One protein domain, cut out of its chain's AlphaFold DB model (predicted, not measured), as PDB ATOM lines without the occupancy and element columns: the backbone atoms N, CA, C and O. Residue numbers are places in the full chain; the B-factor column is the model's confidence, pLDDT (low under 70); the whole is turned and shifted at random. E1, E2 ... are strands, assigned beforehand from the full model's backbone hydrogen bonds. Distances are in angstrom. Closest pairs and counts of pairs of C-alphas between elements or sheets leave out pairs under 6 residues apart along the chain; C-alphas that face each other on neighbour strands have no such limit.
ATOM      1  N   ARG A  32      -1.193 -71.702 -26.379       83.81
ATOM      2  CA  ARG A  32      -0.520 -71.929 -25.100       83.81
ATOM      3  C   ARG A  32      -0.418 -73.418 -24.845       83.81
ATOM      4  O   ARG A  32      -1.229 -74.197 -25.333       83.81
ATOM      5  N   PHE A  33       0.548 -73.800 -24.026       76.38
ATOM      6  CA  PHE A  33       0.545 -75.121 -23.421       76.38
ATOM      7  C   PHE A  33      -0.083 -75.010 -22.045       76.38
ATOM      8  O   PHE A  33       0.325 -74.179 -21.228       76.38
ATOM      9  N   LYS A  34      -1.099 -75.833 -21.793       70.31
ATOM     10  CA  LYS A  34      -1.621 -75.984 -20.442       70.31
ATOM     11  C   LYS A  34      -0.759 -77.026 -19.736       70.31
ATOM     12  O   LYS A  34      -0.697 -78.172 -20.171       70.31
ATOM     13  N   ASN A  35      -0.085 -76.615 -18.662       60.88
ATOM     14  CA  ASN A  35       0.643 -77.545 -17.803       60.88
ATOM     15  C   ASN A  35      -0.375 -78.498 -17.157       60.88
ATOM     16  O   ASN A  35      -1.197 -78.080 -16.346       60.88
ATOM     17  N   GLY A  36      -0.338 -79.762 -17.565       56.03
ATOM     18  CA  GLY A  36      -1.251 -80.831 -17.170       56.03
ATOM     19  C   GLY A  36      -0.913 -82.083 -17.978       56.03
ATOM     20  O   GLY A  36      -0.261 -81.976 -19.012       56.03
ATOM     21  N   TRP A  37      -1.275 -83.266 -17.486       44.34
ATOM     22  CA  TRP A  37      -1.066 -84.521 -18.214       44.34
ATOM     23  C   TRP A  37      -2.398 -84.989 -18.829       44.34
ATOM     24  O   TRP A  37      -3.354 -85.140 -18.065       44.34
ATOM     25  N   PRO A  38      -2.481 -85.240 -20.152       52.38
ATOM     26  CA  PRO A  38      -1.441 -84.993 -21.158       52.38
ATOM     27  C   PRO A  38      -1.232 -83.487 -21.434       52.38
ATOM     28  O   PRO A  38      -2.171 -82.701 -21.266       52.38
ATOM     29  N   PRO A  39      -0.013 -83.065 -21.841       56.41
ATOM     30  CA  PRO A  39       0.250 -81.685 -22.230       56.41
ATOM     31  C   PRO A  39      -0.549 -81.365 -23.490       56.41
ATOM     32  O   PRO A  39      -0.197 -81.783 -24.591       56.41
ATOM     33  N   ASN A  40      -1.624 -80.603 -23.318       71.81
ATOM     34  CA  ASN A  40      -2.493 -80.221 -24.419       71.81
ATOM     35  C   ASN A  40      -2.106 -78.830 -24.916       71.81
ATOM     36  O   ASN A  40      -2.051 -77.859 -24.147       71.81
ATOM     37  N   LEU A  41      -1.861 -78.739 -26.223       80.62
ATOM     38  CA  LEU A  41      -1.897 -77.465 -26.918       80.62
ATOM     39  C   LEU A  41      -3.313 -76.906 -26.762       80.62
ATOM     40  O   LEU A  41      -4.300 -77.615 -26.950       80.62
ATOM     41  N   ILE A  42      -3.417 -75.639 -26.397       86.69
ATOM     42  CA  ILE A  42      -4.686 -74.927 -26.334       86.69
ATOM     43  C   ILE A  42      -4.602 -73.679 -27.196       86.69
ATOM     44  O   ILE A  42      -3.539 -73.074 -27.324       86.69
ATOM     45  N   VAL A  43      -5.739 -73.247 -27.724       89.19
ATOM     46  CA  VAL A  43      -5.922 -71.849 -28.119       89.19
ATOM     47  C   VAL A  43      -6.633 -71.156 -26.966       89.19
ATOM     48  O   VAL A  43      -7.650 -71.652 -26.489       89.19
ATOM     49  N   ALA A  44      -6.094 -70.042 -26.480       90.44
ATOM     50  CA  ALA A  44      -6.658 -69.258 -25.386       90.44
ATOM     51  C   ALA A  44      -7.093 -67.872 -25.880       90.44
ATOM     52  O   ALA A  44      -6.351 -67.197 -26.588       90.44
ATOM     53  N   SER A  45      -8.278 -67.425 -25.466       92.50
ATOM     54  CA  SER A  45      -8.805 -66.080 -25.718       92.50
ATOM     55  C   SER A  45      -9.441 -65.544 -24.438       92.50
ATOM     56  O   SER A  45     -10.573 -65.894 -24.094       92.50
ATOM     57  N   GLY A  46      -8.713 -64.684 -23.722       89.69
ATOM     58  CA  GLY A  46      -9.113 -64.226 -22.390       89.69
ATOM     59  C   GLY A  46      -9.126 -65.387 -21.392       89.69
ATOM     60  O   GLY A  46      -8.114 -66.063 -21.223       89.69
ATOM     61  N   GLU A  47     -10.271 -65.621 -20.751       88.50
ATOM     62  CA  GLU A  47     -10.480 -66.720 -19.792       88.50
ATOM     63  C   GLU A  47     -10.920 -68.032 -20.461       88.50
ATOM     64  O   GLU A  47     -10.941 -69.087 -19.827       88.50
ATOM     65  N   LYS A  48     -11.277 -67.981 -21.750       89.50
ATOM     66  CA  LYS A  48     -11.701 -69.155 -22.514       89.50
ATOM     67  C   LYS A  48     -10.507 -69.834 -23.157       89.50
ATOM     68  O   LYS A  48      -9.569 -69.176 -23.611       89.50
ATOM     69  N   TRP A  49     -10.583 -71.152 -23.244       89.62
ATOM     70  CA  TRP A  49      -9.586 -71.962 -23.916       89.62
ATOM     71  C   TRP A  49     -10.237 -73.168 -24.585       89.62
ATOM     72  O   TRP A  49     -11.281 -73.652 -24.147       89.62
ATOM     73  N   TRP A  50      -9.603 -73.639 -25.654       88.94
ATOM     74  CA  TRP A  50     -10.046 -74.779 -26.446       88.94
ATOM     75  C   TRP A  50      -8.899 -75.768 -26.559       88.94
ATOM     76  O   TRP A  50      -7.811 -75.397 -27.003       88.94
ATOM     77  N   GLY A  51      -9.138 -77.006 -26.123       86.44
ATOM     78  CA  GLY A  51      -8.167 -78.086 -26.233       86.44
ATOM     79  C   GLY A  51      -7.950 -78.457 -27.692       86.44
ATOM     80  O   GLY A  51      -8.910 -78.694 -28.423       86.44
ATOM     81  N   ILE A  52      -6.697 -78.492 -28.122       84.25
ATOM     82  CA  ILE A  52      -6.327 -78.939 -29.457       84.25
ATOM     83  C   ILE A  52      -5.887 -80.394 -29.345       84.25
ATOM     84  O   ILE A  52      -4.968 -80.708 -28.589       84.25
ATOM     85  N   GLY A  53      -6.588 -81.277 -30.054       72.56
ATOM     86  CA  GLY A  53      -6.244 -82.700 -30.106       72.56
ATOM     87  C   GLY A  53      -4.926 -82.925 -30.855       72.56
ATOM     88  O   GLY A  53      -4.565 -82.134 -31.731       72.56
ATOM     89  N   PRO A  54      -4.225 -84.019 -30.534       65.19
ATOM     90  CA  PRO A  54      -4.411 -85.213 -31.360       65.19
ATOM     91  C   PRO A  54      -4.741 -86.420 -30.474       65.19
ATOM     92  O   PRO A  54      -4.031 -86.678 -29.507       65.19
ATOM     93  N   ILE A  55      -5.830 -87.142 -30.752       52.06
ATOM     94  CA  ILE A  55      -6.267 -88.201 -29.822       52.06
ATOM     95  C   ILE A  55      -5.625 -89.556 -30.117       52.06
ATOM     96  O   ILE A  55      -5.382 -90.312 -29.185       52.06
ATOM     97  N   GLU A  56      -5.245 -89.849 -31.360       48.78
ATOM     98  CA  GLU A  56      -4.619 -91.130 -31.697       48.78
ATOM     99  C   GLU A  56      -3.532 -90.936 -32.757       48.78
ATOM    100  O   GLU A  56      -3.814 -90.756 -33.937       48.78
ATOM    101  N   ASN A  57      -2.272 -90.944 -32.335       40.94
ATOM    102  CA  ASN A  57      -1.182 -91.514 -33.120       40.94
ATOM    103  C   ASN A  57      -0.031 -91.818 -32.161       40.94
ATOM    104  O   ASN A  57       0.316 -90.993 -31.321       40.94
ATOM    105  N   PRO A  68       6.834 -71.669 -30.318       65.12
ATOM    106  CA  PRO A  68       6.629 -70.521 -29.445       65.12
ATOM    107  C   PRO A  68       5.154 -70.088 -29.480       65.12
ATOM    108  O   PRO A  68       4.489 -70.327 -30.490       65.12
ATOM    109  N   PRO A  69       4.636 -69.446 -28.416       78.88
ATOM    110  CA  PRO A  69       3.274 -68.919 -28.400       78.88
ATOM    111  C   PRO A  69       2.984 -68.086 -29.657       78.88
ATOM    112  O   PRO A  69       3.715 -67.143 -29.965       78.88
ATOM    113  N   GLN A  70       1.933 -68.450 -30.390       85.19
ATOM    114  CA  GLN A  70       1.499 -67.778 -31.614       85.19
ATOM    115  C   GLN A  70       0.201 -67.039 -31.336       85.19
ATOM    116  O   GLN A  70      -0.765 -67.637 -30.866       85.19
ATOM    117  N   LYS A  71       0.170 -65.743 -31.646       90.56
ATOM    118  CA  LYS A  71      -1.039 -64.921 -31.565       90.56
ATOM    119  C   LYS A  71      -1.664 -64.790 -32.943       90.56
ATOM    120  O   LYS A  71      -0.955 -64.743 -33.947       90.56
ATOM    121  N   GLY A  72      -2.985 -64.733 -32.996       91.44
ATOM    122  CA  GLY A  72      -3.692 -64.494 -34.243       91.44
ATOM    123  C   GLY A  72      -5.084 -65.088 -34.269       91.44
ATOM    124  O   GLY A  72      -5.691 -65.371 -33.235       91.44
ATOM    125  N   ILE A  73      -5.588 -65.250 -35.483       93.00
ATOM    126  CA  ILE A  73      -6.927 -65.742 -35.759       93.00
ATOM    127  C   ILE A  73      -6.821 -67.214 -36.157       93.00
ATOM    128  O   ILE A  73      -6.141 -67.561 -37.118       93.00
ATOM    129  N   PHE A  74      -7.501 -68.079 -35.414       90.81
ATOM    130  CA  PHE A  74      -7.535 -69.524 -35.603       90.81
ATOM    131  C   PHE A  74      -8.928 -69.956 -36.041       90.81
ATOM    132  O   PHE A  74      -9.919 -69.498 -35.474       90.81
ATOM    133  N   VAL A  75      -9.017 -70.883 -36.990       91.50
ATOM    134  CA  VAL A  75     -10.260 -71.611 -37.273       91.50
ATOM    135  C   VAL A  75     -10.170 -72.973 -36.597       91.50
ATOM    136  O   VAL A  75      -9.289 -73.774 -36.915       91.50
ATOM    137  N   LEU A  76     -11.063 -73.209 -35.640       90.50
ATOM    138  CA  LEU A  76     -11.136 -74.423 -34.837       90.50
ATOM    139  C   LEU A  76     -12.351 -75.231 -35.256       90.50
ATOM    140  O   LEU A  76     -13.457 -74.710 -35.226       90.50
ATOM    141  N   CYS A  77     -12.158 -76.498 -35.599       88.00
ATOM    142  CA  CYS A  77     -13.248 -77.417 -35.912       88.00
ATOM    143  C   CYS A  77     -13.342 -78.501 -34.847       88.00
ATOM    144  O   CYS A  77     -12.317 -79.086 -34.488       88.00
ATOM    145  N   SER A  78     -14.554 -78.763 -34.353       88.12
ATOM    146  CA  SER A  78     -14.815 -79.851 -33.407       88.12
ATOM    147  C   SER A  78     -14.308 -81.172 -33.977       88.12
ATOM    148  O   SER A  78     -14.554 -81.469 -35.144       88.12
ATOM    149  N   LEU A  79     -13.610 -81.956 -33.156       82.62
ATOM    150  CA  LEU A  79     -13.332 -83.363 -33.452       82.62
ATOM    151  C   LEU A  79     -14.474 -84.274 -32.981       82.62
ATOM    152  O   LEU A  79     -14.443 -85.469 -33.232       82.62
ATOM    153  N   ASN A  80     -15.488 -83.719 -32.302       81.81
ATOM    154  CA  ASN A  80     -16.546 -84.461 -31.603       81.81
ATOM    155  C   ASN A  80     -16.007 -85.472 -30.578       81.81
ATOM    156  O   ASN A  80     -16.720 -86.365 -30.128       81.81
ATOM    157  N   GLU A  81     -14.763 -85.272 -30.164       76.88
ATOM    158  CA  GLU A  81     -14.072 -86.074 -29.179       76.88
ATOM    159  C   GLU A  81     -13.888 -85.266 -27.894       76.88
ATOM    160  O   GLU A  81     -13.742 -84.034 -27.900       76.88
ATOM    161  N   THR A  82     -13.887 -85.973 -26.771       79.81
ATOM    162  CA  THR A  82     -13.584 -85.398 -25.467       79.81
ATOM    163  C   THR A  82     -12.494 -86.205 -24.786       79.81
ATOM    164  O   THR A  82     -12.452 -87.429 -24.888       79.81
ATOM    165  N   VAL A  83     -11.612 -85.513 -24.069       75.44
ATOM    166  CA  VAL A  83     -10.604 -86.149 -23.223       75.44
ATOM    167  C   VAL A  83     -10.907 -85.863 -21.759       75.44
ATOM    168  O   VAL A  83     -11.130 -84.719 -21.355       75.44
ATOM    169  N   SER A  84     -10.924 -86.920 -20.954       74.25
ATOM    170  CA  SER A  84     -11.017 -86.816 -19.501       74.25
ATOM    171  C   SER A  84      -9.613 -86.684 -18.928       74.25
ATOM    172  O   SER A  84      -8.780 -87.572 -19.101       74.25
ATOM    173  N   VAL A  85      -9.351 -85.579 -18.237       70.00
ATOM    174  CA  VAL A  85      -8.083 -85.338 -17.544       70.00
ATOM    175  C   VAL A  85      -8.311 -85.569 -16.046       70.00
ATOM    176  O   VAL A  85      -9.260 -85.001 -15.513       70.00
ATOM    177  N   PRO A  86      -7.477 -86.357 -15.336       66.38
ATOM    178  CA  PRO A  86      -7.742 -86.764 -13.947       66.38
ATOM    179  C   PRO A  86      -7.972 -85.629 -12.940       66.38
ATOM    180  O   PRO A  86      -8.578 -85.852 -11.897       66.38
ATOM    181  N   TYR A  87      -7.461 -84.433 -13.232       71.62
ATOM    182  CA  TYR A  87      -7.541 -83.261 -12.358       71.62
ATOM    183  C   TYR A  87      -8.518 -82.190 -12.863       71.62
ATOM    184  O   TYR A  87      -8.641 -81.144 -12.235       71.62
ATOM    185  N   GLU A  88      -9.186 -82.420 -13.994       72.50
ATOM    186  CA  GLU A  88     -10.221 -81.525 -14.510       72.50
ATOM    187  C   GLU A  88     -11.593 -82.055 -14.101       72.50
ATOM    188  O   GLU A  88     -11.899 -83.233 -14.283       72.50
ATOM    189  N   GLU A  89     -12.444 -81.179 -13.570       78.00
ATOM    190  CA  GLU A  89     -13.801 -81.558 -13.153       78.00
ATOM    191  C   GLU A  89     -14.712 -81.897 -14.343       78.00
ATOM    192  O   GLU A  89     -15.718 -82.589 -14.181       78.00
ATOM    193  N   GLN A  90     -14.377 -81.405 -15.540       79.19
ATOM    194  CA  GLN A  90     -15.163 -81.604 -16.753       79.19
ATOM    195  C   GLN A  90     -14.295 -82.132 -17.902       79.19
ATOM    196  O   GLN A  90     -13.154 -81.689 -18.060       79.19
ATOM    197  N   PRO A  91     -14.832 -83.035 -18.745       79.38
ATOM    198  CA  PRO A  91     -14.150 -83.466 -19.957       79.38
ATOM    199  C   PRO A  91     -13.846 -82.286 -20.881       79.38
ATOM    200  O   PRO A  91     -14.681 -81.407 -21.104       79.38
ATOM    201  N   ILE A  92     -12.657 -82.301 -21.467       81.38
ATOM    202  CA  ILE A  92     -12.205 -81.278 -22.402       81.38
ATOM    203  C   ILE A  92     -12.672 -81.663 -23.801       81.38
ATOM    204  O   ILE A  92     -12.299 -82.723 -24.298       81.38
ATOM    205  N   LYS A  93     -13.447 -80.796 -24.459       85.50
ATOM    206  CA  LYS A  93     -13.744 -80.932 -25.894       85.50
ATOM    207  C   LYS A  93     -12.503 -80.627 -26.721       85.50
ATOM    208  O   LYS A  93     -11.822 -79.633 -26.451       85.50
ATOM    209  N   LEU A  94     -12.248 -81.454 -27.730       85.19
ATOM    210  CA  LEU A  94     -11.076 -81.328 -28.580       85.19
ATOM    211  C   LEU A  94     -11.415 -80.807 -29.973       85.19
ATOM    212  O   LEU A  94     -12.467 -81.087 -30.553       85.19
ATOM    213  N   TYR A  95     -10.487 -80.006 -30.483       87.00
ATOM    214  CA  TYR A  95     -10.604 -79.290 -31.739       87.00
ATOM    215  C   TYR A  95      -9.349 -79.496 -32.584       87.00
ATOM    216  O   TYR A  95      -8.254 -79.703 -32.059       87.00
ATOM    217  N   LYS A  96      -9.499 -79.382 -33.903       85.31
ATOM    218  CA  LYS A  96      -8.385 -79.243 -34.848       85.31
ATOM    219  C   LYS A  96      -8.275 -77.799 -35.323       85.31
ATOM    220  O   LYS A  96      -9.293 -77.159 -35.584       85.31
ATOM    221  N   ILE A  97      -7.049 -77.310 -35.480       86.25
ATOM    222  CA  ILE A  97      -6.783 -76.033 -36.150       86.25
ATOM    223  C   ILE A  97      -6.779 -76.302 -37.659       86.25
ATOM    224  O   ILE A  97      -5.968 -77.090 -38.138       86.25
ATOM    225  N   THR A  98      -7.687 -75.681 -38.413       84.81
ATOM    226  CA  THR A  98      -7.776 -75.838 -39.879       84.81
ATOM    227  C   THR A  98      -7.220 -74.648 -40.649       84.81
ATOM    228  O   THR A  98      -6.851 -74.791 -41.811       84.81
ATOM    229  N   SER A  99      -7.136 -73.485 -40.007       84.56
ATOM    230  CA  SER A  99      -6.498 -72.286 -40.544       84.56
ATOM    231  C   SER A  99      -5.924 -71.442 -39.408       84.56
ATOM    232  O   SER A  99      -6.450 -71.458 -38.290       84.56
ATOM    233  N   TYR A 100      -4.856 -70.708 -39.709       85.19
ATOM    234  CA  TYR A 100      -4.225 -69.737 -38.825       85.19
ATOM    235  C   TYR A 100      -3.764 -68.526 -39.637       85.19
ATOM    236  O   TYR A 100      -3.035 -68.665 -40.619       85.19
ATOM    237  N   GLU A 101      -4.155 -67.343 -39.183       87.50
ATOM    238  CA  GLU A 101      -3.658 -66.067 -39.679       87.50
ATOM    239  C   GLU A 101      -2.932 -65.351 -38.544       87.50
ATOM    240  O   GLU A 101      -3.505 -65.095 -37.481       87.50
ATOM    241  N   ASN A 102      -1.655 -65.032 -38.767       80.94
ATOM    242  CA  ASN A 102      -0.861 -64.319 -37.778       80.94
ATOM    243  C   ASN A 102      -1.419 -62.901 -37.609       80.94
ATOM    244  O   ASN A 102      -1.520 -62.147 -38.579       80.94
ATOM    245  N   GLY A 103      -1.800 -62.558 -36.378       62.81
ATOM    246  CA  GLY A 103      -2.248 -61.213 -36.047       62.81
ATOM    247  C   GLY A 103      -1.028 -60.310 -35.932       62.81
ATOM    248  O   GLY A 103      -0.370 -60.329 -34.894       62.81
TER     249      GLY A 103
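Overview. This is residues 32 to 57 and 68 to 103 of the 104 residues of an uncharacterized protein of Marisediminitalea aggregata (UniProt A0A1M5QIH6). A small three-strand sheet, E1 to E3, sits in the curve of a long, bent two-strand hairpin, E4 and E5. Together they make one sheet folded back on itself, with E1 and E2 in one leaf, E5 and E4 in the other, and E3 as the hinge, joined to E5 over a short stretch. The printed part has 62 residues with no named helix and five named strands, E1 to E5 along the chain; the sheet is mixed, in the order E1 E2 E3 E5 E4, and the class is all strand. The whole is compact, with a radius of gyration of the C-alphas of 11.7 A, yet elongated in outline, 34 by 21 by 20 A.

Along the chain. Find C-alpha 32 at (-0.520, -71.929, -25.100); from there E1, residues 32 to 34, runs 6.3 A. After a tight link comes E2, residues 40 to 45, 15.5 A long. A second tight link leads to E3, residues 48 to 52, 13.1 A long. Beyond the cut, look for C-alpha 71 at (-1.039, -64.921, -31.565), where E4 begins; it covers residues 71 to 83, 24.7 A, and bends by 98 degrees at residue 80. E5, residues 92 to 102, is 25.5 A long, bends by 72 degrees at residue 99 and ends at C-alpha 102, at (-0.861, -64.319, -37.778).

Arrangement. E1, E2 and E3 form a meander, each strand the antiparallel neighbour of the one before. In the hairpin of E1 and E2, look at N 32 and O 42, 2.9 A apart and within hydrogen-bond range. In the hairpin of E2 and E3 you find N 52 and O 41 within that range at 2.8 A; their directions differ by 149 degrees. The pairing is staggered: E3 pairs with E2 over residues 48 to 51 and with E5 over residues 51 to 52. E3 and E5 are parallel, with N 95 and O 51 within hydrogen-bond range at 2.9 A. E4 and E5 form an antiparallel hairpin, at 156 degrees; N 83 and O 92 are within range at 2.9 A, as are N 73 and O 101. E1 and E2 face E5 and E4 with 17 pairs of C-alphas within 11 A. The edge strands are E1 and E4, and E1 is apart from both E4 and E5. The sheet is strongly twisted, its C-alphas up to 8.3 A off its best plane.

Size, cuts and confidence. The two C-alphas farthest apart, those of Pro 86 and Gly 103, are 34.2 A apart. Residues 58 to 67 are not printed, and C-alphas 57 and 68 stand 22.7 A apart across this cut, in the link from E3 to E4. Of the links printed whole, none is long. The mean pLDDT of the printed part is 78.2; look for values under 70 at residues 35 to 39, 54 to 57, 68, 86 and 103.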